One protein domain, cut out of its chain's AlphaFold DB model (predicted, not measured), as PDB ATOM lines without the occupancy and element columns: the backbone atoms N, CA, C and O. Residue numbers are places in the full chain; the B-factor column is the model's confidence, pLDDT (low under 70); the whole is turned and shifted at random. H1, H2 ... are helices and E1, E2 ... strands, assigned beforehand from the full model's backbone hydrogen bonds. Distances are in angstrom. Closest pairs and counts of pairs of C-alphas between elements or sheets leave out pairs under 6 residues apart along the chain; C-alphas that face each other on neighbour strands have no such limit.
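Overview. This is residues 9 to 21 and 30 to 156 of the 172 residues of an uncharacterized protein of marine sediment metagenome (UniProt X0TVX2). An elongated model is built round H6, near its middle, with a small sheet, E1 E4 E5, and a two-strand pair, E2 E3, by different parts of that helix, and H4 packing on it. From H4 the helices lead away, H1 packing on H4 and H2 crossing H1 at one end of the long axis, while H5 lies toward the other end. The 140 printed residues run E1 E2 H1 H2 H3 H4 E3 H5 E4 H6 E5, six named helices and five named strands, of mixed class; the sheet E1 E4 E5 is parallel and the pair E2 E3 antiparallel. The whole is compact, with a radius of gyration of the C-alphas of 15.5 A and spans of 49 by 31 by 23 A.

Arrangement. Edge strand E1, residues 9 to 11, is parallel to E4, residues 115 to 119, at 30 degrees, with N 9 and O 115 2.8 A apart. E5, residues 147 to 149, the other edge strand, is parallel to E4 at 28 degrees, with N 118 and O 147 3.1 A apart. E2, residues 18 to 20, is antiparallel to E3, residues 95 to 97, at 153 degrees, with N 19 and O 96 3.0 A apart. H1, residues 32 to 42, touches H2, residues 46 to 55, about perpendicular at 81 degrees; their closest C-alphas, Met 39 and Ala 49, are 5.5 A apart. H2 and H3, residues 59 to 62, meet only through their link. H1 touches H4, residues 80 to 94, at a shallow tilt of 29 degrees, opposite ways; the closest C-alphas, Ser 33 and Ala 86, are 4.9 A apart. H5, residues 99 to 108, touches no helix and only grazes the sheet E1 E4 E5. H4 touches H6, residues 124 to 132, at a steep tilt of 44 degrees, the same way; the closest C-alphas, Gln 88 and Ala 129, are 4.6 A apart. H6 only grazes that sheet with residues 124 to 128. E4, H6 and E5 form a strand-helix-strand unit, two parallel neighbour strands with a helix between, and its crossover is right-handed. Every O i to N i+4 pair is within hydrogen-bond range in H1, H2, H5 and H6, and 10 of 11 in H4; H3 is too short for one.

Along the chain. E1 begins at C-alpha 9 (-32.790, 21.788, -41.542). H1 measures 15.5 A, H2 14.1 A, H4 20.2 A, H5 14.5 A, E4 12.6 A and H6 12.0 A from first to last C-alpha. E5 ends at C-alpha 149 (-32.782, 10.871, -37.417).

Size, cuts and confidence. The C-alphas farthest apart, Ser 45 and Asn 113, are 50.7 A apart. Residues 22 to 29 are not printed, and C-alphas 21 and 30 are 15.5 A apart across the cut. The links H3 to H4 and H6 to E5 are long. Mean pLDDT of the printed part is 80.6; residue 30, residues 56 to 74 and residues 150 to 156 are under 70.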
ATOM      1  N   VAL A   9     -33.986  21.581 -42.359       93.19
ATOM      2  CA  VAL A   9     -32.790  21.788 -41.542       93.19
ATOM      3  C   VAL A   9     -32.523  20.492 -40.781       93.19
ATOM      4  O   VAL A   9     -33.429  19.933 -40.165       93.19
ATOM      5  N   PHE A  10     -31.281  20.025 -40.827       92.69
ATOM      6  CA  PHE A  10     -30.799  18.905 -40.023       92.69
ATOM      7  C   PHE A  10     -29.842  19.446 -38.961       92.69
ATOM      8  O   PHE A  10     -29.008  20.296 -39.276       92.69
ATOM      9  N   VAL A  11     -29.974  18.979 -37.719       93.19
ATOM     10  CA  VAL A  11     -29.199  19.471 -36.569       93.19
ATOM     11  C   VAL A  11     -28.645  18.294 -35.768       93.19
ATOM     12  O   VAL A  11     -29.398  17.388 -35.416       93.19
ATOM     13  N   ASP A  12     -27.350  18.287 -35.460       92.38
ATOM     14  CA  ASP A  12     -26.808  17.338 -34.479       92.38
ATOM     15  C   ASP A  12     -27.183  17.776 -33.049       92.38
ATOM     16  O   ASP A  12     -27.574  18.920 -32.809       92.38
ATOM     17  N   ILE A  13     -27.095  16.855 -32.094       90.88
ATOM     18  CA  ILE A  13     -27.385  17.092 -30.679       90.88
ATOM     19  C   ILE A  13     -26.103  17.460 -29.928       90.88
ATOM     20  O   ILE A  13     -26.021  18.530 -29.320       90.88
ATOM     21  N   ASP A  14     -25.087  16.600 -29.986       87.94
ATOM     22  CA  ASP A  14     -23.941  16.680 -29.079       87.94
ATOM     23  C   ASP A  14     -22.936  17.747 -29.519       87.94
ATOM     24  O   ASP A  14     -22.547  17.835 -30.681       87.94
ATOM     25  N   ASN A  15     -22.543  18.604 -28.577       90.00
ATOM     26  CA  ASN A  15     -21.719  19.801 -28.787       90.00
ATOM     27  C   ASN A  15     -22.277  20.794 -29.834       90.00
ATOM     28  O   ASN A  15     -21.586  21.737 -30.209       90.00
ATOM     29  N   THR A  16     -23.531  20.608 -30.267       94.62
ATOM     30  CA  THR A  16     -24.227  21.435 -31.270       94.62
ATOM     31  C   THR A  16     -25.474  22.087 -30.677       94.62
ATOM     32  O   THR A  16     -25.654  23.296 -30.790       94.62
ATOM     33  N   LEU A  17     -26.318  21.303 -30.001       94.88
ATOM     34  CA  LEU A  17     -27.459  21.791 -29.222       94.88
ATOM     35  C   LEU A  17     -27.236  21.610 -27.712       94.88
ATOM     36  O   LEU A  17     -27.730  22.422 -26.932       94.88
ATOM     37  N   THR A  18     -26.489  20.580 -27.295       93.19
ATOM     38  CA  THR A  18     -26.265  20.237 -25.879       93.19
ATOM     39  C   THR A  18     -24.813  19.895 -25.554       93.19
ATOM     40  O   THR A  18     -24.130  19.276 -26.369       93.19
ATOM     41  N   GLU A  19     -24.366  20.191 -24.333       91.94
ATOM     42  CA  GLU A  19     -23.082  19.729 -23.775       91.94
ATOM     43  C   GLU A  19     -23.257  19.093 -22.385       91.94
ATOM     44  O   GLU A  19     -24.188  19.440 -21.649       91.94
ATOM     45  N   ASP A  20     -22.353  18.185 -21.997       88.81
ATOM     46  CA  ASP A  20     -22.184  17.785 -20.594       88.81
ATOM     47  C   ASP A  20     -21.823  19.024 -19.750       88.81
ATOM     48  O   ASP A  20     -21.003  19.853 -20.160       88.81
ATOM     49  N   LYS A  21     -22.393  19.164 -18.550       87.81
ATOM     50  CA  LYS A  21     -21.991  20.233 -17.621       87.81
ATOM     51  C   LYS A  21     -20.555  19.986 -17.118       87.81
ATOM     52  O   LYS A  21     -20.140  18.827 -17.049       87.81
ATOM     53  N   PRO A  30     -22.348   5.349 -15.343       57.75
ATOM     54  CA  PRO A  30     -23.556   4.852 -15.981       57.75
ATOM     55  C   PRO A  30     -24.776   5.642 -15.497       57.75
ATOM     56  O   PRO A  30     -24.826   6.057 -14.339       57.75
ATOM     57  N   ASP A  31     -25.750   5.809 -16.389       74.50
ATOM     58  CA  ASP A  31     -27.011   6.519 -16.154       74.50
ATOM     59  C   ASP A  31     -27.717   5.913 -14.915       74.50
ATOM     60  O   ASP A  31     -28.165   4.763 -14.935       74.50
ATOM     61  N   VAL A  32     -27.708   6.625 -13.780       80.50
ATOM     62  CA  VAL A  32     -27.913   6.052 -12.437       80.50
ATOM     63  C   VAL A  32     -29.361   5.627 -12.223       80.50
ATOM     64  O   VAL A  32     -29.615   4.539 -11.690       80.50
ATOM     65  N   SER A  33     -30.320   6.442 -12.654       84.38
ATOM     66  CA  SER A  33     -31.733   6.069 -12.638       84.38
ATOM     67  C   SER A  33     -32.027   4.939 -13.625       84.38
ATOM     68  O   SER A  33     -32.835   4.061 -13.309       84.38
ATOM     69  N   PHE A  34     -31.328   4.860 -14.765       84.38
ATOM     70  CA  PHE A  34     -31.474   3.726 -15.688       84.38
ATOM     71  C   PHE A  34     -30.909   2.421 -15.094       84.38
ATOM     72  O   PHE A  34     -31.582   1.389 -15.132       84.38
ATOM     73  N   VAL A  35     -29.739   2.455 -14.442       87.12
ATOM     74  CA  VAL A  35     -29.187   1.299 -13.707       87.12
ATOM     75  C   VAL A  35     -30.158   0.833 -12.620       87.12
ATOM     76  O   VAL A  35     -30.460  -0.359 -12.550       87.12
ATOM     77  N   ARG A  36     -30.707   1.751 -11.812       90.06
ATOM     78  CA  ARG A  36     -31.689   1.432 -10.757       90.06
ATOM     79  C   ARG A  36     -32.974   0.811 -11.308       90.06
ATOM     80  O   ARG A  36     -33.459  -0.168 -10.743       90.06
ATOM     81  N   LEU A  37     -33.497   1.343 -12.415       90.00
ATOM     82  CA  LEU A  37     -34.660   0.793 -13.114       90.00
ATOM     83  C   LEU A  37     -34.406  -0.666 -13.539       90.00
ATOM     84  O   LEU A  37     -35.214  -1.549 -13.251       90.00
ATOM     85  N   VAL A  38     -33.252  -0.936 -14.153       89.62
ATOM     86  CA  VAL A  38     -32.862  -2.274 -14.631       89.62
ATOM     87  C   VAL A  38     -32.588  -3.244 -13.473       89.62
ATOM     88  O   VAL A  38     -32.985  -4.410 -13.550       89.62
ATOM     89  N   MET A  39     -31.978  -2.778 -12.374       93.75
ATOM     90  CA  MET A  39     -31.828  -3.552 -11.132       93.75
ATOM     91  C   MET A  39     -33.184  -4.007 -10.587       93.75
ATOM     92  O   MET A  39     -33.347  -5.189 -10.284       93.75
ATOM     93  N   ALA A  40     -34.148  -3.086 -10.479       92.19
ATOM     94  CA  ALA A  40     -35.476  -3.363  -9.943       92.19
ATOM     95  C   ALA A  40     -36.264  -4.334 -10.839       92.19
ATOM     96  O   ALA A  40     -36.779  -5.335 -10.345       92.19
ATOM     97  N   ALA A  41     -36.287  -4.088 -12.152       91.62
ATOM     98  CA  ALA A  41     -37.006  -4.913 -13.123       91.62
ATOM     99  C   ALA A  41     -36.513  -6.371 -13.188       91.62
ATOM    100  O   ALA A  41     -37.305  -7.286 -13.403       91.62
ATOM    101  N   ASN A  42     -35.211  -6.602 -12.976       91.25
ATOM    102  CA  ASN A  42     -34.596  -7.930 -13.093       91.25
ATOM    103  C   ASN A  42     -34.251  -8.580 -11.740       91.25
ATOM    104  O   ASN A  42     -33.809  -9.727 -11.721       91.25
ATOM    105  N   SER A  43     -34.401  -7.866 -10.617       93.50
ATOM    106  CA  SER A  43     -33.897  -8.275  -9.291       93.50
ATOM    107  C   SER A  43     -32.393  -8.627  -9.278       93.50
ATOM    108  O   SER A  43     -31.969  -9.615  -8.679       93.50
ATOM    109  N   ILE A  44     -31.572  -7.810  -9.951       93.94
ATOM    110  CA  ILE A  44     -30.117  -8.014 -10.112       93.94
ATOM    111  C   ILE A  44     -29.284  -6.934  -9.413       93.94
ATOM    112  O   ILE A  44     -29.734  -5.815  -9.181       93.94
ATOM    113  N   SER A  45     -28.022  -7.262  -9.119       93.94
ATOM    114  CA  SER A  45     -27.047  -6.302  -8.581       93.94
ATOM    115  C   SER A  45     -26.725  -5.169  -9.567       93.94
ATOM    116  O   SER A  45     -26.701  -5.389 -10.779       93.94
ATOM    117  N   GLU A  46     -26.354  -4.000  -9.040       91.50
ATOM    118  CA  GLU A  46     -25.901  -2.817  -9.795       91.50
ATOM    119  C   GLU A  46     -24.806  -3.142 -10.824       91.50
ATOM    120  O   GLU A  46     -24.852  -2.676 -11.961       91.50
ATOM    121  N   LYS A  47     -23.860  -4.018 -10.460       90.00
ATOM    122  CA  LYS A  47     -22.767  -4.475 -11.331       90.00
ATOM    123  C   LYS A  47     -23.264  -5.272 -12.540       90.00
ATOM    124  O   LYS A  47     -22.719  -5.127 -13.629       90.00
ATOM    125  N   GLU A  48     -24.276  -6.119 -12.360       89.38
ATOM    126  CA  GLU A  48     -24.863  -6.912 -13.448       89.38
ATOM    127  C   GLU A  48     -25.825  -6.064 -14.294       89.38
ATOM    128  O   GLU A  48     -25.787  -6.167 -15.515       89.38
ATOM    129  N   ALA A  49     -26.597  -5.154 -13.688       88.75
ATOM    130  CA  ALA A  49     -27.404  -4.173 -14.421       88.75
ATOM    131  C   ALA A  49     -26.528  -3.271 -15.307       88.75
ATOM    132  O   ALA A  49     -26.755  -3.180 -16.511       88.75
ATOM    133  N   SER A  50     -25.462  -2.694 -14.740       85.12
ATOM    134  CA  SER A  50     -24.490  -1.870 -15.470       85.12
ATOM    135  C   SER A  50     -23.786  -2.652 -16.579       85.12
ATOM    136  O   SER A  50     -23.596  -2.126 -17.669       85.12
ATOM    137  N   LYS A  51     -23.441  -3.927 -16.343       83.81
ATOM    138  CA  LYS A  51     -22.855  -4.814 -17.362       83.81
ATOM    139  C   LYS A  51     -23.825  -5.105 -18.512       83.81
ATOM    140  O   LYS A  51     -23.390  -5.129 -19.660       83.81
ATOM    141  N   ARG A  52     -25.116  -5.321 -18.231       83.25
ATOM    142  CA  ARG A  52     -26.138  -5.516 -19.274       83.25
ATOM    143  C   ARG A  52     -26.354  -4.239 -20.079       83.25
ATOM    144  O   ARG A  52     -26.251  -4.288 -21.296       83.25
ATOM    145  N   ILE A  53     -26.536  -3.094 -19.417       79.81
ATOM    146  CA  ILE A  53     -26.632  -1.783 -20.083       79.81
ATOM    147  C   ILE A  53     -25.395  -1.537 -20.960       79.81
ATOM    148  O   ILE A  53     -25.542  -1.211 -22.135       79.81
ATOM    149  N   ALA A  54     -24.186  -1.777 -20.437       76.00
ATOM    150  CA  ALA A  54     -22.936  -1.639 -21.185       76.00
ATOM    151  C   ALA A  54     -22.875  -2.539 -22.431       76.00
ATOM    152  O   ALA A  54     -22.384  -2.108 -23.467       76.00
ATOM    153  N   HIS A  55     -23.408  -3.764 -22.375       73.25
ATOM    154  CA  HIS A  55     -23.452  -4.659 -23.538       73.25
ATOM    155  C   HIS A  55     -24.282  -4.089 -24.705       73.25
ATOM    156  O   HIS A  55     -23.929  -4.311 -25.861       73.25
ATOM    157  N   HIS A  56     -25.323  -3.301 -24.415       67.06
ATOM    158  CA  HIS A  56     -26.132  -2.593 -25.418       67.06
ATOM    159  C   HIS A  56     -25.599  -1.181 -25.765       67.06
ATOM    160  O   HIS A  56     -26.256  -0.443 -26.503       67.06
ATOM    161  N   THR A  57     -24.436  -0.763 -25.240       59.25
ATOM    162  CA  THR A  57     -23.877   0.582 -25.493       59.25
ATOM    163  C   THR A  57     -22.403   0.634 -25.900       59.25
ATOM    164  O   THR A  57     -21.990   1.659 -26.435       59.25
ATOM    165  N   THR A  58     -21.599  -0.420 -25.713       49.84
ATOM    166  CA  THR A  58     -20.150  -0.382 -26.011       49.84
ATOM    167  C   THR A  58     -19.746  -0.810 -27.426       49.84
ATOM    168  O   THR A  58     -18.579  -0.672 -27.776       49.84
ATOM    169  N   THR A  59     -20.671  -1.238 -28.291       49.00
ATOM    170  CA  THR A  59     -20.391  -1.653 -29.689       49.00
ATOM    171  C   THR A  59     -20.079  -0.494 -30.659       49.00
ATOM    172  O   THR A  59     -20.087  -0.670 -31.877       49.00
ATOM    173  N   VAL A  60     -19.770   0.700 -30.139       43.50
ATOM    174  CA  VAL A  60     -19.656   1.970 -30.883       43.50
ATOM    175  C   VAL A  60     -18.644   1.915 -32.036       43.50
ATOM    176  O   VAL A  60     -18.888   2.502 -33.091       43.50
ATOM    177  N   GLU A  61     -17.535   1.191 -31.878       41.88
ATOM    178  CA  GLU A  61     -16.482   1.093 -32.902       41.88
ATOM    179  C   GLU A  61     -16.929   0.313 -34.155       41.88
ATOM    180  O   GLU A  61     -16.448   0.585 -35.255       41.88
ATOM    181  N   GLU A  62     -17.916  -0.583 -34.035       43.56
ATOM    182  CA  GLU A  62     -18.513  -1.312 -35.166       43.56
ATOM    183  C   GLU A  62     -19.681  -0.544 -35.823       43.56
ATOM    184  O   GLU A  62     -20.222  -0.961 -36.851       43.56
ATOM    185  N   MET A  63     -20.100   0.588 -35.243       47.84
ATOM    186  CA  MET A  63     -21.393   1.215 -35.538       47.84
ATOM    187  C   MET A  63     -21.377   2.335 -36.588       47.84
ATOM    188  O   MET A  63     -22.440   2.869 -36.921       47.84
ATOM    189  N   VAL A  64     -20.229   2.679 -37.179       41.03
ATOM    190  CA  VAL A  64     -20.164   3.694 -38.250       41.03
ATOM    191  C   VAL A  64     -20.959   3.222 -39.479       41.03
ATOM    192  O   VAL A  64     -20.558   2.312 -40.201       41.03
ATOM    193  N   GLY A  65     -22.120   3.843 -39.718       39.16
ATOM    194  CA  GLY A  65     -23.064   3.448 -40.775       39.16
ATOM    195  C   GLY A  65     -24.027   2.310 -40.399       39.16
ATOM    196  O   GLY A  65     -24.843   1.901 -41.232       39.16
ATOM    197  N   TYR A  66     -23.977   1.824 -39.156       36.72
ATOM    198  CA  TYR A  66     -24.881   0.812 -38.610       36.72
ATOM    199  C   TYR A  66     -25.831   1.399 -37.552       36.72
ATOM    200  O   TYR A  66     -25.993   2.609 -37.416       36.72
ATOM    201  N   THR A  67     -26.629   0.527 -36.944       41.56
ATOM    202  CA  THR A  67     -27.693   0.856 -35.983       41.56
ATOM    203  C   THR A  67     -27.085   0.936 -34.598       41.56
ATOM    204  O   THR A  67     -26.247   0.096 -34.295       41.56
ATOM    205  N   TRP A  68     -27.584   1.818 -33.733       42.53
ATOM    206  CA  TRP A  68     -27.509   1.565 -32.298       42.53
ATOM    207  C   TRP A  68     -28.432   0.375 -31.982       42.53
ATOM    208  O   TRP A  68     -29.637   0.470 -32.247       42.53
ATOM    209  N   PRO A  69     -27.910  -0.766 -31.497       44.62
ATOM    210  CA  PRO A  69     -28.730  -1.916 -31.146       44.62
ATOM    211  C   PRO A  69     -29.163  -1.835 -29.676       44.62
ATOM    212  O   PRO A  69     -28.415  -1.369 -28.828       44.62
ATOM    213  N   PHE A  70     -30.324  -2.322 -29.266       52.69
ATOM    214  CA  PHE A  70     -31.615  -2.464 -29.943       52.69
ATOM    215  C   PHE A  70     -32.631  -2.506 -28.807       52.69
ATOM    216  O   PHE A  70     -32.396  -3.271 -27.881       52.69
ATOM    217  N   GLU A  71     -33.710  -1.715 -28.881       54.38
ATOM    218  CA  GLU A  71     -34.914  -1.826 -28.026       54.38
ATOM    219  C   GLU A  71     -34.645  -2.397 -26.613       54.38
ATOM    220  O   GLU A  71     -35.293  -3.372 -26.223       54.38
ATOM    221  N   PRO A  72     -33.678  -1.843 -25.841       59.38
ATOM    222  CA  PRO A  72     -33.089  -2.543 -24.696       59.38
ATOM    223  C   PRO A  72     -34.119  -2.793 -23.596       59.38
ATOM    224  O   PRO A  72     -33.939  -3.671 -22.762       59.38
ATOM    225  N   GLN A  73     -35.245  -2.079 -23.642       63.03
ATOM    226  CA  GLN A  73     -36.449  -2.386 -22.890       63.03
ATOM    227  C   GLN A  73     -36.861  -3.873 -22.897       63.03
ATOM    228  O   GLN A  73     -37.287  -4.367 -21.859       63.03
ATOM    229  N   VAL A  74     -36.688  -4.611 -24.003       61.88
ATOM    230  CA  VAL A  74     -37.081  -6.030 -24.084       61.88
ATOM    231  C   VAL A  74     -36.141  -6.918 -23.262       61.88
ATOM    232  O   VAL A  74     -36.593  -7.587 -22.336       61.88
ATOM    233  N   ASP A  75     -34.835  -6.880 -23.543       70.44
ATOM    234  CA  ASP A  75     -33.833  -7.727 -22.874       70.44
ATOM    235  C   ASP A  75     -33.557  -7.301 -21.418       70.44
ATOM    236  O   ASP A  75     -33.086  -8.098 -20.601       70.44
ATOM    237  N   LEU A  76     -33.861  -6.043 -21.077       77.94
ATOM    238  CA  LEU A  76     -33.755  -5.493 -19.724       77.94
ATOM    239  C   LEU A  76     -35.092  -5.492 -18.960       77.94
ATOM    240  O   LEU A  76     -35.120  -4.988 -17.838       77.94
ATOM    241  N   CYS A  77     -36.173  -6.058 -19.510       84.06
ATOM    242  CA  CYS A  77     -37.490  -6.198 -18.864       84.06
ATOM    243  C   CYS A  77     -38.138  -4.879 -18.377       84.06
ATOM    244  O   CYS A  77     -38.781  -4.849 -17.329       84.06
ATOM    245  N   VAL A  78     -37.983  -3.788 -19.130       83.12
ATOM    246  CA  VAL A  78     -38.565  -2.456 -18.846       83.12
ATOM    247  C   VAL A  78     -39.389  -1.971 -20.051       83.12
ATOM    248  O   VAL A  78     -39.606  -2.722 -21.000       83.12
ATOM    249  N   THR A  79     -39.866  -0.725 -20.060       84.81
ATOM    250  CA  THR A  79     -40.536  -0.112 -21.226       84.81
ATOM    251  C   THR A  79     -39.802   1.124 -21.752       84.81
ATOM    252  O   THR A  79     -39.087   1.806 -21.017       84.81
ATOM    253  N   GLU A  80     -40.021   1.476 -23.027       78.00
ATOM    254  CA  GLU A  80     -39.468   2.699 -23.641       78.00
ATOM    255  C   GLU A  80     -39.817   3.968 -22.834       78.00
ATOM    256  O   GLU A  80     -38.974   4.845 -22.660       78.00
ATOM    257  N   ALA A  81     -41.023   4.034 -22.259       82.00
ATOM    258  CA  ALA A  81     -41.492   5.157 -21.441       82.00
ATOM    259  C   ALA A  81     -40.922   5.185 -20.005       82.00
ATOM    260  O   ALA A  81     -41.065   6.187 -19.297       82.00
ATOM    261  N   GLU A  82     -40.298   4.103 -19.539       85.81
ATOM    262  CA  GLU A  82     -39.531   4.072 -18.287       85.81
ATOM    263  C   GLU A  82     -38.069   4.433 -18.543       85.81
ATOM    264  O   GLU A  82     -37.544   5.305 -17.856       85.81
ATOM    265  N   VAL A  83     -37.461   3.868 -19.594       83.50
ATOM    266  CA  VAL A  83     -36.116   4.246 -20.059       83.50
ATOM    267  C   VAL A  83     -36.058   5.745 -20.369       83.50
ATOM    268  O   VAL A  83     -35.162   6.430 -19.890       83.50
ATOM    269  N   ALA A  84     -37.046   6.291 -21.084       81.19
ATOM    270  CA  ALA A  84     -37.110   7.721 -21.390       81.19
ATOM    271  C   ALA A  84     -37.157   8.612 -20.135       81.19
ATOM    272  O   ALA A  84     -36.513   9.658 -20.116       81.19
ATOM    273  N   ARG A  85     -37.887   8.202 -19.084       84.62
ATOM    274  CA  ARG A  85     -37.956   8.947 -17.813       84.62
ATOM    275  C   ARG A  85     -36.658   8.850 -17.021       84.62
ATOM    276  O   ARG A  85     -36.187   9.874 -16.543       84.62
ATOM    277  N   ALA A  86     -36.082   7.654 -16.919       86.44
ATOM    278  CA  ALA A  86     -34.814   7.438 -16.232       86.44
ATOM    279  C   ALA A  86     -33.691   8.272 -16.872       86.44
ATOM    280  O   ALA A  86     -33.043   9.060 -16.190       86.44
ATOM    281  N   LEU A  87     -33.562   8.207 -18.203       85.75
ATOM    282  CA  LEU A  87     -32.610   9.031 -18.950       85.75
ATOM    283  C   LEU A  87     -32.892  10.531 -18.804       85.75
ATOM    284  O   LEU A  87     -31.951  11.305 -18.738       85.75
ATOM    285  N   GLN A  88     -34.153  10.978 -18.744       84.75
ATOM    286  CA  GLN A  88     -34.475  12.396 -18.515       84.75
ATOM    287  C   GLN A  88     -34.099  12.883 -17.111       84.75
ATOM    288  O   GLN A  88     -33.702  14.038 -16.967       84.75
ATOM    289  N   GLU A  89     -34.211  12.030 -16.092       86.00
ATOM    290  CA  GLU A  89     -33.763  12.331 -14.729       86.00
ATOM    291  C   GLU A  89     -32.235  12.487 -14.698       86.00
ATOM    292  O   GLU A  89     -31.738  13.577 -14.401       86.00
ATOM    293  N   ASP A  90     -31.505  11.459 -15.148       85.62
ATOM    294  CA  ASP A  90     -30.039  11.459 -15.242       85.62
ATOM    295  C   ASP A  90     -29.517  12.623 -16.120       85.62
ATOM    296  O   ASP A  90     -28.563  13.326 -15.769       85.62
ATOM    297  N   PHE A  91     -30.153  12.889 -17.267       88.19
ATOM    298  CA  PHE A  91     -29.668  13.881 -18.235       88.19
ATOM    299  C   PHE A  91     -30.003  15.320 -17.861       88.19
ATOM    300  O   PHE A  91     -29.293  16.230 -18.284       88.19
ATOM    301  N   LYS A  92     -31.030  15.556 -17.040       87.31
ATOM    302  CA  LYS A  92     -31.286  16.884 -16.470       87.31
ATOM    303  C   LYS A  92     -30.199  17.282 -15.468       87.31
ATOM    304  O   LYS A  92     -29.855  18.465 -15.371       87.31
ATOM    305  N   GLU A  93     -29.623  16.317 -14.754       86.81
ATOM    306  CA  GLU A  93     -28.446  16.554 -13.915       86.81
ATOM    307  C   GLU A  93     -27.173  16.676 -14.756       86.81
ATOM    308  O   GLU A  93     -26.422  17.629 -14.558       86.81
ATOM    309  N   ARG A  94     -26.975  15.809 -15.754       86.81
ATOM    310  CA  ARG A  94     -25.732  15.732 -16.538       86.81
ATOM    311  C   ARG A  94     -25.548  16.788 -17.637       86.81
ATOM    312  O   ARG A  94     -24.438  17.291 -17.809       86.81
ATOM    313  N   TYR A  95     -26.592  17.112 -18.397       89.62
ATOM    314  CA  TYR A  95     -26.507  17.906 -19.633       89.62
ATOM    315  C   TYR A  95     -27.120  19.303 -19.494       89.62
ATOM    316  O   TYR A  95     -27.976  19.556 -18.644       89.62
ATOM    317  N   ARG A  96     -26.704  20.221 -20.373       92.19
ATOM    318  CA  ARG A  96     -27.411  21.483 -20.633       92.19
ATOM    319  C   ARG A  96     -27.587  21.716 -22.131       92.19
ATOM    320  O   ARG A  96     -26.691  21.401 -22.912       92.19
ATOM    321  N   VAL A  97     -28.716  22.307 -22.515       94.38
ATOM    322  CA  VAL A  97     -28.908  22.908 -23.845       94.38
ATOM    323  C   VAL A  97     -28.200  24.268 -23.878       94.38
ATOM    324  O   VAL A  97     -28.200  24.982 -22.870       94.38
ATOM    325  N   PHE A  98     -27.592  24.644 -25.005       95.06
ATOM    326  CA  PHE A  98     -27.049  25.997 -25.162       95.06
ATOM    327  C   PHE A  98     -28.188  27.044 -25.277       95.06
ATOM    328  O   PHE A  98     -29.216  26.765 -25.902       95.06
ATOM    329  N   PRO A  99     -28.056  28.261 -24.710       91.56
ATOM    330  CA  PRO A  99     -29.134  29.259 -24.753       91.56
ATOM    331  C   PRO A  99     -29.509  29.729 -26.169       91.56
ATOM    332  O   PRO A  99     -30.665  30.043 -26.442       91.56
ATOM    333  N   ASP A 100     -28.545  29.770 -27.086       94.88
ATOM    334  CA  ASP A 100     -28.756  30.082 -28.500       94.88
ATOM    335  C   ASP A 100     -29.365  28.904 -29.273       94.88
ATOM    336  O   ASP A 100     -30.229  29.128 -30.117       94.88
ATOM    337  N   ALA A 101     -29.016  27.659 -28.935       94.25
ATOM    338  CA  ALA A 101     -29.667  26.451 -29.450       94.25
ATOM    339  C   ALA A 101     -31.179  26.406 -29.135       94.25
ATOM    340  O   ALA A 101     -31.988  26.071 -30.006       94.25
ATOM    341  N   GLU A 102     -31.584  26.807 -27.925       92.81
ATOM    342  CA  GLU A 102     -32.998  26.969 -27.563       92.81
ATOM    343  C   GLU A 102     -33.692  28.041 -28.425       92.81
ATOM    344  O   GLU A 102     -34.769  27.800 -28.981       92.81
ATOM    345  N   LEU A 103     -33.074  29.220 -28.563       93.81
ATOM    346  CA  LEU A 103     -33.609  30.325 -29.367       93.81
ATOM    347  C   LEU A 103     -33.685  29.973 -30.860       93.81
ATOM    348  O   LEU A 103     -34.653  30.339 -31.525       93.81
ATOM    349  N   PHE A 104     -32.709  29.226 -31.378       94.56
ATOM    350  CA  PHE A 104     -32.650  28.727 -32.750       94.56
ATOM    351  C   PHE A 104     -33.812  27.775 -33.054       94.56
ATOM    352  O   PHE A 104     -34.566  28.008 -34.000       94.56
ATOM    353  N   LEU A 105     -34.022  26.753 -32.218       94.38
ATOM    354  CA  LEU A 105     -35.127  25.801 -32.379       94.38
ATOM    355  C   LEU A 105     -36.500  26.484 -32.265       94.38
ATOM    356  O   LEU A 105     -37.390  26.228 -33.081       94.38
ATOM    357  N   LYS A 106     -36.667  27.409 -31.309       93.12
ATOM    358  CA  LYS A 106     -37.895  28.210 -31.161       93.12
ATOM    359  C   LYS A 106     -38.123  29.143 -32.356       93.12
ATOM    360  O   LYS A 106     -39.242  29.218 -32.862       93.12
ATOM    361  N   GLY A 107     -37.074  29.792 -32.860       93.69
ATOM    362  CA  GLY A 107     -37.120  30.633 -34.058       93.69
ATOM    363  C   GLY A 107     -37.515  29.851 -35.314       93.69
ATOM    364  O   GLY A 107     -38.381  30.289 -36.068       93.69
ATOM    365  N   LEU A 108     -36.981  28.641 -35.506       92.56
ATOM    366  CA  LEU A 108     -37.334  27.776 -36.637       92.56
ATOM    367  C   LEU A 108     -38.783  27.250 -36.609       92.56
ATOM    368  O   LEU A 108     -39.251  26.728 -37.621       92.56
ATOM    369  N   ARG A 109     -39.529  27.391 -35.502       91.38
ATOM    370  CA  ARG A 109     -40.989  27.145 -35.460       91.38
ATOM    371  C   ARG A 109     -41.843  28.336 -35.898       91.38
ATOM    372  O   ARG A 109     -43.036  28.162 -36.114       91.38
ATOM    373  N   GLN A 110     -41.249  29.507 -36.136       91.19
ATOM    374  CA  GLN A 110     -41.947  30.637 -36.767       91.19
ATOM    375  C   GLN A 110     -42.129  30.449 -38.289       91.19
ATOM    376  O   GLN A 110     -42.920  31.157 -38.908       91.19
ATOM    377  N   TYR A 111     -41.432  29.477 -38.894       90.31
ATOM    378  CA  TYR A 111     -41.435  29.213 -40.335       90.31
ATOM    379  C   TYR A 111     -42.138  27.889 -40.657       90.31
ATOM    380  O   TYR A 111     -41.518  26.827 -40.677       90.31
ATOM    381  N   SER A 112     -43.433  27.948 -40.973       84.62
ATOM    382  CA  SER A 112     -44.262  26.769 -41.293       84.62
ATOM    383  C   SER A 112     -43.825  25.988 -42.544       84.62
ATOM    384  O   SER A 112     -44.294  24.876 -42.771       84.62
ATOM    385  N   ASN A 113     -42.929  26.551 -43.361       89.94
ATOM    386  CA  ASN A 113     -42.369  25.921 -44.557       89.94
ATOM    387  C   ASN A 113     -41.004  25.236 -44.332       89.94
ATOM    388  O   ASN A 113     -40.405  24.779 -45.311       89.94
ATOM    389  N   ILE A 114     -40.478  25.234 -43.103       93.25
ATOM    390  CA  ILE A 114     -39.190  24.620 -42.759       93.25
ATOM    391  C   ILE A 114     -39.446  23.408 -41.867       93.25
ATOM    392  O   ILE A 114     -39.960  23.544 -40.763       93.25
ATOM    393  N   GLN A 115     -39.035  22.229 -42.320       93.94
ATOM    394  CA  GLN A 115     -38.954  21.037 -41.482       93.94
ATOM    395  C   GLN A 115     -37.620  21.026 -40.728       93.94
ATOM    396  O   GLN A 115     -36.582  21.341 -41.310       93.94
ATOM    397  N   VAL A 116     -37.625  20.670 -39.449       93.94
ATOM    398  CA  VAL A 116     -36.421  20.563 -38.615       93.94
ATOM    399  C   VAL A 116     -36.314  19.140 -38.099       93.94
ATOM    400  O   VAL A 116     -37.237  18.636 -37.464       93.94
ATOM    401  N   HIS A 117     -35.180  18.492 -38.340       92.69
ATOM    402  CA  HIS A 117     -34.923  17.150 -37.836       92.69
ATOM    403  C   HIS A 117     -33.579  17.066 -37.121       92.69
ATOM    404  O   HIS A 117     -32.648  17.804 -37.448       92.69
ATOM    405  N   THR A 118     -33.440  16.112 -36.200       89.62
ATOM    406  CA  THR A 118     -32.096  15.736 -35.733       89.62
ATOM    407  C   THR A 118     -31.347  14.969 -36.827       89.62
ATOM    408  O   THR A 118     -31.979  14.319 -37.662       89.62
ATOM    409  N   ALA A 119     -30.019  15.033 -36.821       87.00
ATOM    410  CA  ALA A 119     -29.118  14.168 -37.581       87.00
ATOM    411  C   ALA A 119     -27.903  13.862 -36.697       87.00
ATOM    412  O   ALA A 119     -26.977  14.663 -36.615       87.00
ATOM    413  N   THR A 120     -27.948  12.739 -35.979       81.12
ATOM    414  CA  THR A 120     -27.005  12.426 -34.891       81.12
ATOM    415  C   THR A 120     -26.705  10.926 -34.823       81.12
ATOM    416  O   THR A 120     -27.456  10.105 -35.351       81.12
ATOM    417  N   THR A 121     -25.618  10.540 -34.155       74.56
ATOM    418  CA  THR A 121     -25.294   9.128 -33.874       74.56
ATOM    419  C   THR A 121     -26.145   8.542 -32.744       74.56
ATOM    420  O   THR A 121     -26.435   7.346 -32.758       74.56
ATOM    421  N   ASN A 122     -26.592   9.376 -31.798       74.94
ATOM    422  CA  ASN A 122     -27.448   8.978 -30.677       74.94
ATOM    423  C   ASN A 122     -28.766   8.327 -31.153       74.94
ATOM    424  O   ASN A 122     -29.313   8.722 -32.187       74.94
ATOM    425  N   PRO A 123     -29.365   7.396 -30.388       74.19
ATOM    426  CA  PRO A 123     -30.748   6.979 -30.613       74.19
ATOM    427  C   PRO A 123     -31.750   8.110 -30.286       74.19
ATOM    428  O   PRO A 123     -31.439   9.064 -29.560       74.19
ATOM    429  N   LYS A 124     -32.993   7.984 -30.785       80.56
ATOM    430  CA  LYS A 124     -34.102   8.942 -30.549       80.56
ATOM    431  C   LYS A 124     -34.252   9.289 -29.061       80.56
ATOM    432  O   LYS A 124     -34.325  10.463 -28.718       80.56
ATOM    433  N   LEU A 125     -34.261   8.278 -28.191       81.56
ATOM    434  CA  LEU A 125     -34.479   8.440 -26.748       81.56
ATOM    435  C   LEU A 125     -33.408   9.307 -26.082       81.56
ATOM    436  O   LEU A 125     -33.753  10.229 -25.351       81.56
ATOM    437  N   TYR A 126     -32.131   9.081 -26.397       83.25
ATOM    438  CA  TYR A 126     -31.025   9.891 -25.878       83.25
ATOM    439  C   TYR A 126     -31.117  11.339 -26.391       83.25
ATOM    440  O   TYR A 126     -30.904  12.277 -25.629       83.25
ATOM    441  N   SER A 127     -31.516  11.530 -27.655       86.94
ATOM    442  CA  SER A 127     -31.731  12.863 -28.245       86.94
ATOM    443  C   SER A 127     -32.846  13.639 -27.527       86.94
ATOM    444  O   SER A 127     -32.664  14.796 -27.155       86.94
ATOM    445  N   LEU A 128     -33.993  12.991 -27.291       88.50
ATOM    446  CA  LEU A 128     -35.131  13.595 -26.592       88.50
ATOM    447  C   LEU A 128     -34.859  13.796 -25.095       88.50
ATOM    448  O   LEU A 128     -35.277  14.805 -24.539       88.50
ATOM    449  N   ALA A 129     -34.116  12.903 -24.436       88.44
ATOM    450  CA  ALA A 129     -33.715  13.089 -23.042       88.44
ATOM    451  C   ALA A 129     -32.768  14.292 -22.871       88.44
ATOM    452  O   ALA A 129     -32.989  15.122 -21.987       88.44
ATOM    453  N   LYS A 130     -31.776  14.455 -23.763       90.62
ATOM    454  CA  LYS A 130     -30.848  15.603 -23.754       90.62
ATOM    455  C   LYS A 130     -31.591  16.927 -23.959       90.62
ATOM    456  O   LYS A 130     -31.391  17.864 -23.189       90.62
ATOM    457  N   LEU A 131     -32.513  16.992 -24.924       92.81
ATOM    458  CA  LEU A 131     -33.363  18.170 -25.166       92.81
ATOM    459  C   LEU A 131     -34.407  18.409 -24.053       92.81
ATOM    460  O   LEU A 131     -34.778  19.554 -23.780       92.81
ATOM    461  N   GLY A 132     -34.846  17.352 -23.366       91.31
ATOM    462  CA  GLY A 132     -35.738  17.424 -22.208       91.31
ATOM    463  C   GLY A 132     -35.137  18.154 -21.003       91.31
ATOM    464  O   GLY A 132     -35.887  18.739 -20.222       91.31
ATOM    465  N   SER A 133     -33.802  18.230 -20.894       88.75
ATOM    466  CA  SER A 133     -33.112  18.992 -19.834       88.75
ATOM    467  C   SER A 133     -33.510  20.479 -19.777       88.75
ATOM    468  O   SER A 133     -33.531  21.056 -18.690       88.75
ATOM    469  N   ALA A 134     -33.904  21.074 -20.914       89.62
ATOM    470  CA  ALA A 134     -34.445  22.437 -21.020       89.62
ATOM    471  C   ALA A 134     -35.930  22.479 -21.450       89.62
ATOM    472  O   ALA A 134     -36.418  23.500 -21.933       89.62
ATOM    473  N   GLY A 135     -36.667  21.369 -21.314       91.00
ATOM    474  CA  GLY A 135     -38.084  21.296 -21.691       91.00
ATOM    475  C   GLY A 135     -38.350  21.426 -23.198       91.00
ATOM    476  O   GLY A 135     -39.446  21.817 -23.597       91.00
ATOM    477  N   LEU A 136     -37.361  21.120 -24.047       93.25
ATOM    478  CA  LEU A 136     -37.513  21.148 -25.507       93.25
ATOM    479  C   LEU A 136     -38.019  19.817 -26.083       93.25
ATOM    480  O   LEU A 136     -38.316  19.738 -27.273       93.25
ATOM    481  N   ALA A 137     -38.132  18.780 -25.260       92.38
ATOM    482  CA  ALA A 137     -38.637  17.462 -25.623       92.38
ATOM    483  C   ALA A 137     -39.196  16.734 -24.391       92.38
ATOM    484  O   ALA A 137     -38.864  17.076 -23.256       92.38
ATOM    485  N   ASP A 138     -39.996  15.700 -24.633       88.75
ATOM    486  CA  ASP A 138     -40.400  14.701 -23.649       88.75
ATOM    487  C   ASP A 138     -40.219  13.276 -24.219       88.75
ATOM    488  O   ASP A 138     -39.564  13.075 -25.241       88.75
ATOM    489  N   ALA A 139     -40.748  12.254 -23.536       79.44
ATOM    490  CA  ALA A 139     -40.638  10.860 -23.980       79.44
ATOM    491  C   ALA A 139     -41.391  10.561 -25.298       79.44
ATOM    492  O   ALA A 139     -41.079   9.589 -25.986       79.44
ATOM    493  N   THR A 140     -42.379  11.380 -25.659       83.81
ATOM    494  CA  THR A 140     -43.205  11.217 -26.862       83.81
ATOM    495  C   THR A 140     -42.550  11.865 -28.084       83.81
ATOM    496  O   THR A 140     -42.497  11.247 -29.154       83.81
ATOM    497  N   GLY A 141     -41.971  13.062 -27.923       87.62
ATOM    498  CA  GLY A 141     -41.341  13.808 -29.011       87.62
ATOM    499  C   GLY A 141     -40.869  15.207 -28.612       87.62
ATOM    500  O   GLY A 141     -40.506  15.467 -27.469       87.62
ATOM    501  N   SER A 142     -40.853  16.121 -29.583       92.69
ATOM    502  CA  SER A 142     -40.510  17.532 -29.387       92.69
ATOM    503  C   SER A 142     -41.423  18.407 -30.248       92.69
ATOM    504  O   SER A 142     -41.546  18.130 -31.440       92.69
ATOM    505  N   PRO A 143     -42.010  19.497 -29.719       93.81
ATOM    506  CA  PRO A 143     -42.757  20.457 -30.536       93.81
ATOM    507  C   PRO A 143     -41.845  21.310 -31.440       93.81
ATOM    508  O   PRO A 143     -42.339  22.088 -32.255       93.81
ATOM    509  N   TYR A 144     -40.519  21.177 -31.307       94.94
ATOM    510  CA  TYR A 144     -39.524  21.906 -32.095       94.94
ATOM    511  C   TYR A 144     -38.941  21.083 -33.259       94.94
ATOM    512  O   TYR A 144     -38.189  21.636 -34.061       94.94
ATOM    513  N   LEU A 145     -39.291  19.793 -33.376       93.56
ATOM    514  CA  LEU A 145     -38.721  18.855 -34.350       93.56
ATOM    515  C   LEU A 145     -39.814  18.078 -35.101       93.56
ATOM    516  O   LEU A 145     -40.655  17.426 -34.494       93.56
ATOM    517  N   ASP A 146     -39.727  18.051 -36.428       92.44
ATOM    518  CA  ASP A 146     -40.563  17.237 -37.321       92.44
ATOM    519  C   ASP A 146     -40.084  15.771 -37.412       92.44
ATOM    520  O   ASP A 146     -40.687  14.948 -38.098       92.44
ATOM    521  N   GLY A 147     -38.960  15.425 -36.773       86.62
ATOM    522  CA  GLY A 147     -38.443  14.053 -36.693       86.62
ATOM    523  C   GLY A 147     -37.050  13.959 -36.064       86.62
ATOM    524  O   GLY A 147     -36.344  14.955 -35.943       86.62
ATOM    525  N   CYS A 148     -36.644  12.754 -35.662       82.06
ATOM    526  CA  CYS A 148     -35.341  12.499 -35.040       82.06
ATOM    527  C   CYS A 148     -34.574  11.422 -35.818       82.06
ATOM    528  O   CYS A 148     -34.855  10.234 -35.650       82.06
ATOM    529  N   HIS A 149     -33.597  11.812 -36.643       76.62
ATOM    530  CA  HIS A 149     -32.782  10.871 -37.417       76.62
ATOM    531  C   HIS A 149     -31.499  10.537 -36.648       76.62
ATOM    532  O   HIS A 149     -30.439  11.117 -36.867       76.62
ATOM    533  N   GLY A 150     -31.635   9.600 -35.710       65.19
ATOM    534  CA  GLY A 150     -30.528   9.041 -34.930       65.19
ATOM    535  C   GLY A 150     -29.819   7.860 -35.606       65.19
ATOM    536  O   GLY A 150     -30.161   7.471 -36.728       65.19
ATOM    537  N   GLY A 151     -28.913   7.198 -34.879       57.34
ATOM    538  CA  GLY A 151     -28.335   5.895 -35.247       57.34
ATOM    539  C   GLY A 151     -29.379   4.769 -35.220       57.34
ATOM    540  O   GLY A 151     -29.378   3.934 -34.322       57.34
ATOM    541  N   GLY A 152     -30.319   4.771 -36.168       50.19
ATOM    542  CA  GLY A 152     -31.597   4.056 -36.073       50.19
ATOM    543  C   GLY A 152     -31.869   3.010 -37.159       50.19
ATOM    544  O   GLY A 152     -31.189   2.936 -38.185       50.19
ATOM    545  N   ARG A 153     -32.899   2.191 -36.901       45.19
ATOM    546  CA  ARG A 153     -33.328   1.047 -37.728       45.19
ATOM    547  C   ARG A 153     -33.748   1.484 -39.138       45.19
ATOM    548  O   ARG A 153     -33.336   0.872 -40.123       45.19
ATOM    549  N   ASP A 154     -34.497   2.583 -39.213       46.97
ATOM    550  CA  ASP A 154     -35.395   2.918 -40.328       46.97
ATOM    551  C   ASP A 154     -34.828   3.974 -41.301       46.97
ATOM    552  O   ASP A 154     -35.568   4.663 -42.001       46.97
ATOM    553  N   GLN A 155     -33.500   4.132 -41.340       48.34
ATOM    554  CA  GLN A 155     -32.859   5.238 -42.057       48.34
ATOM    555  C   GLN A 155     -32.868   5.091 -43.594       48.34
ATOM    556  O   GLN A 155     -32.313   4.108 -44.104       48.34
ATOM    557  N   PRO A 156     -33.376   6.079 -44.369       43.06
ATOM    558  CA  PRO A 156     -33.514   5.972 -45.828       43.06
ATOM    559  C   PRO A 156     -32.211   5.668 -46.577       43.06
ATOM    560  O   PRO A 156     -32.206   4.893 -47.532       43.06
TER     561      PRO A 156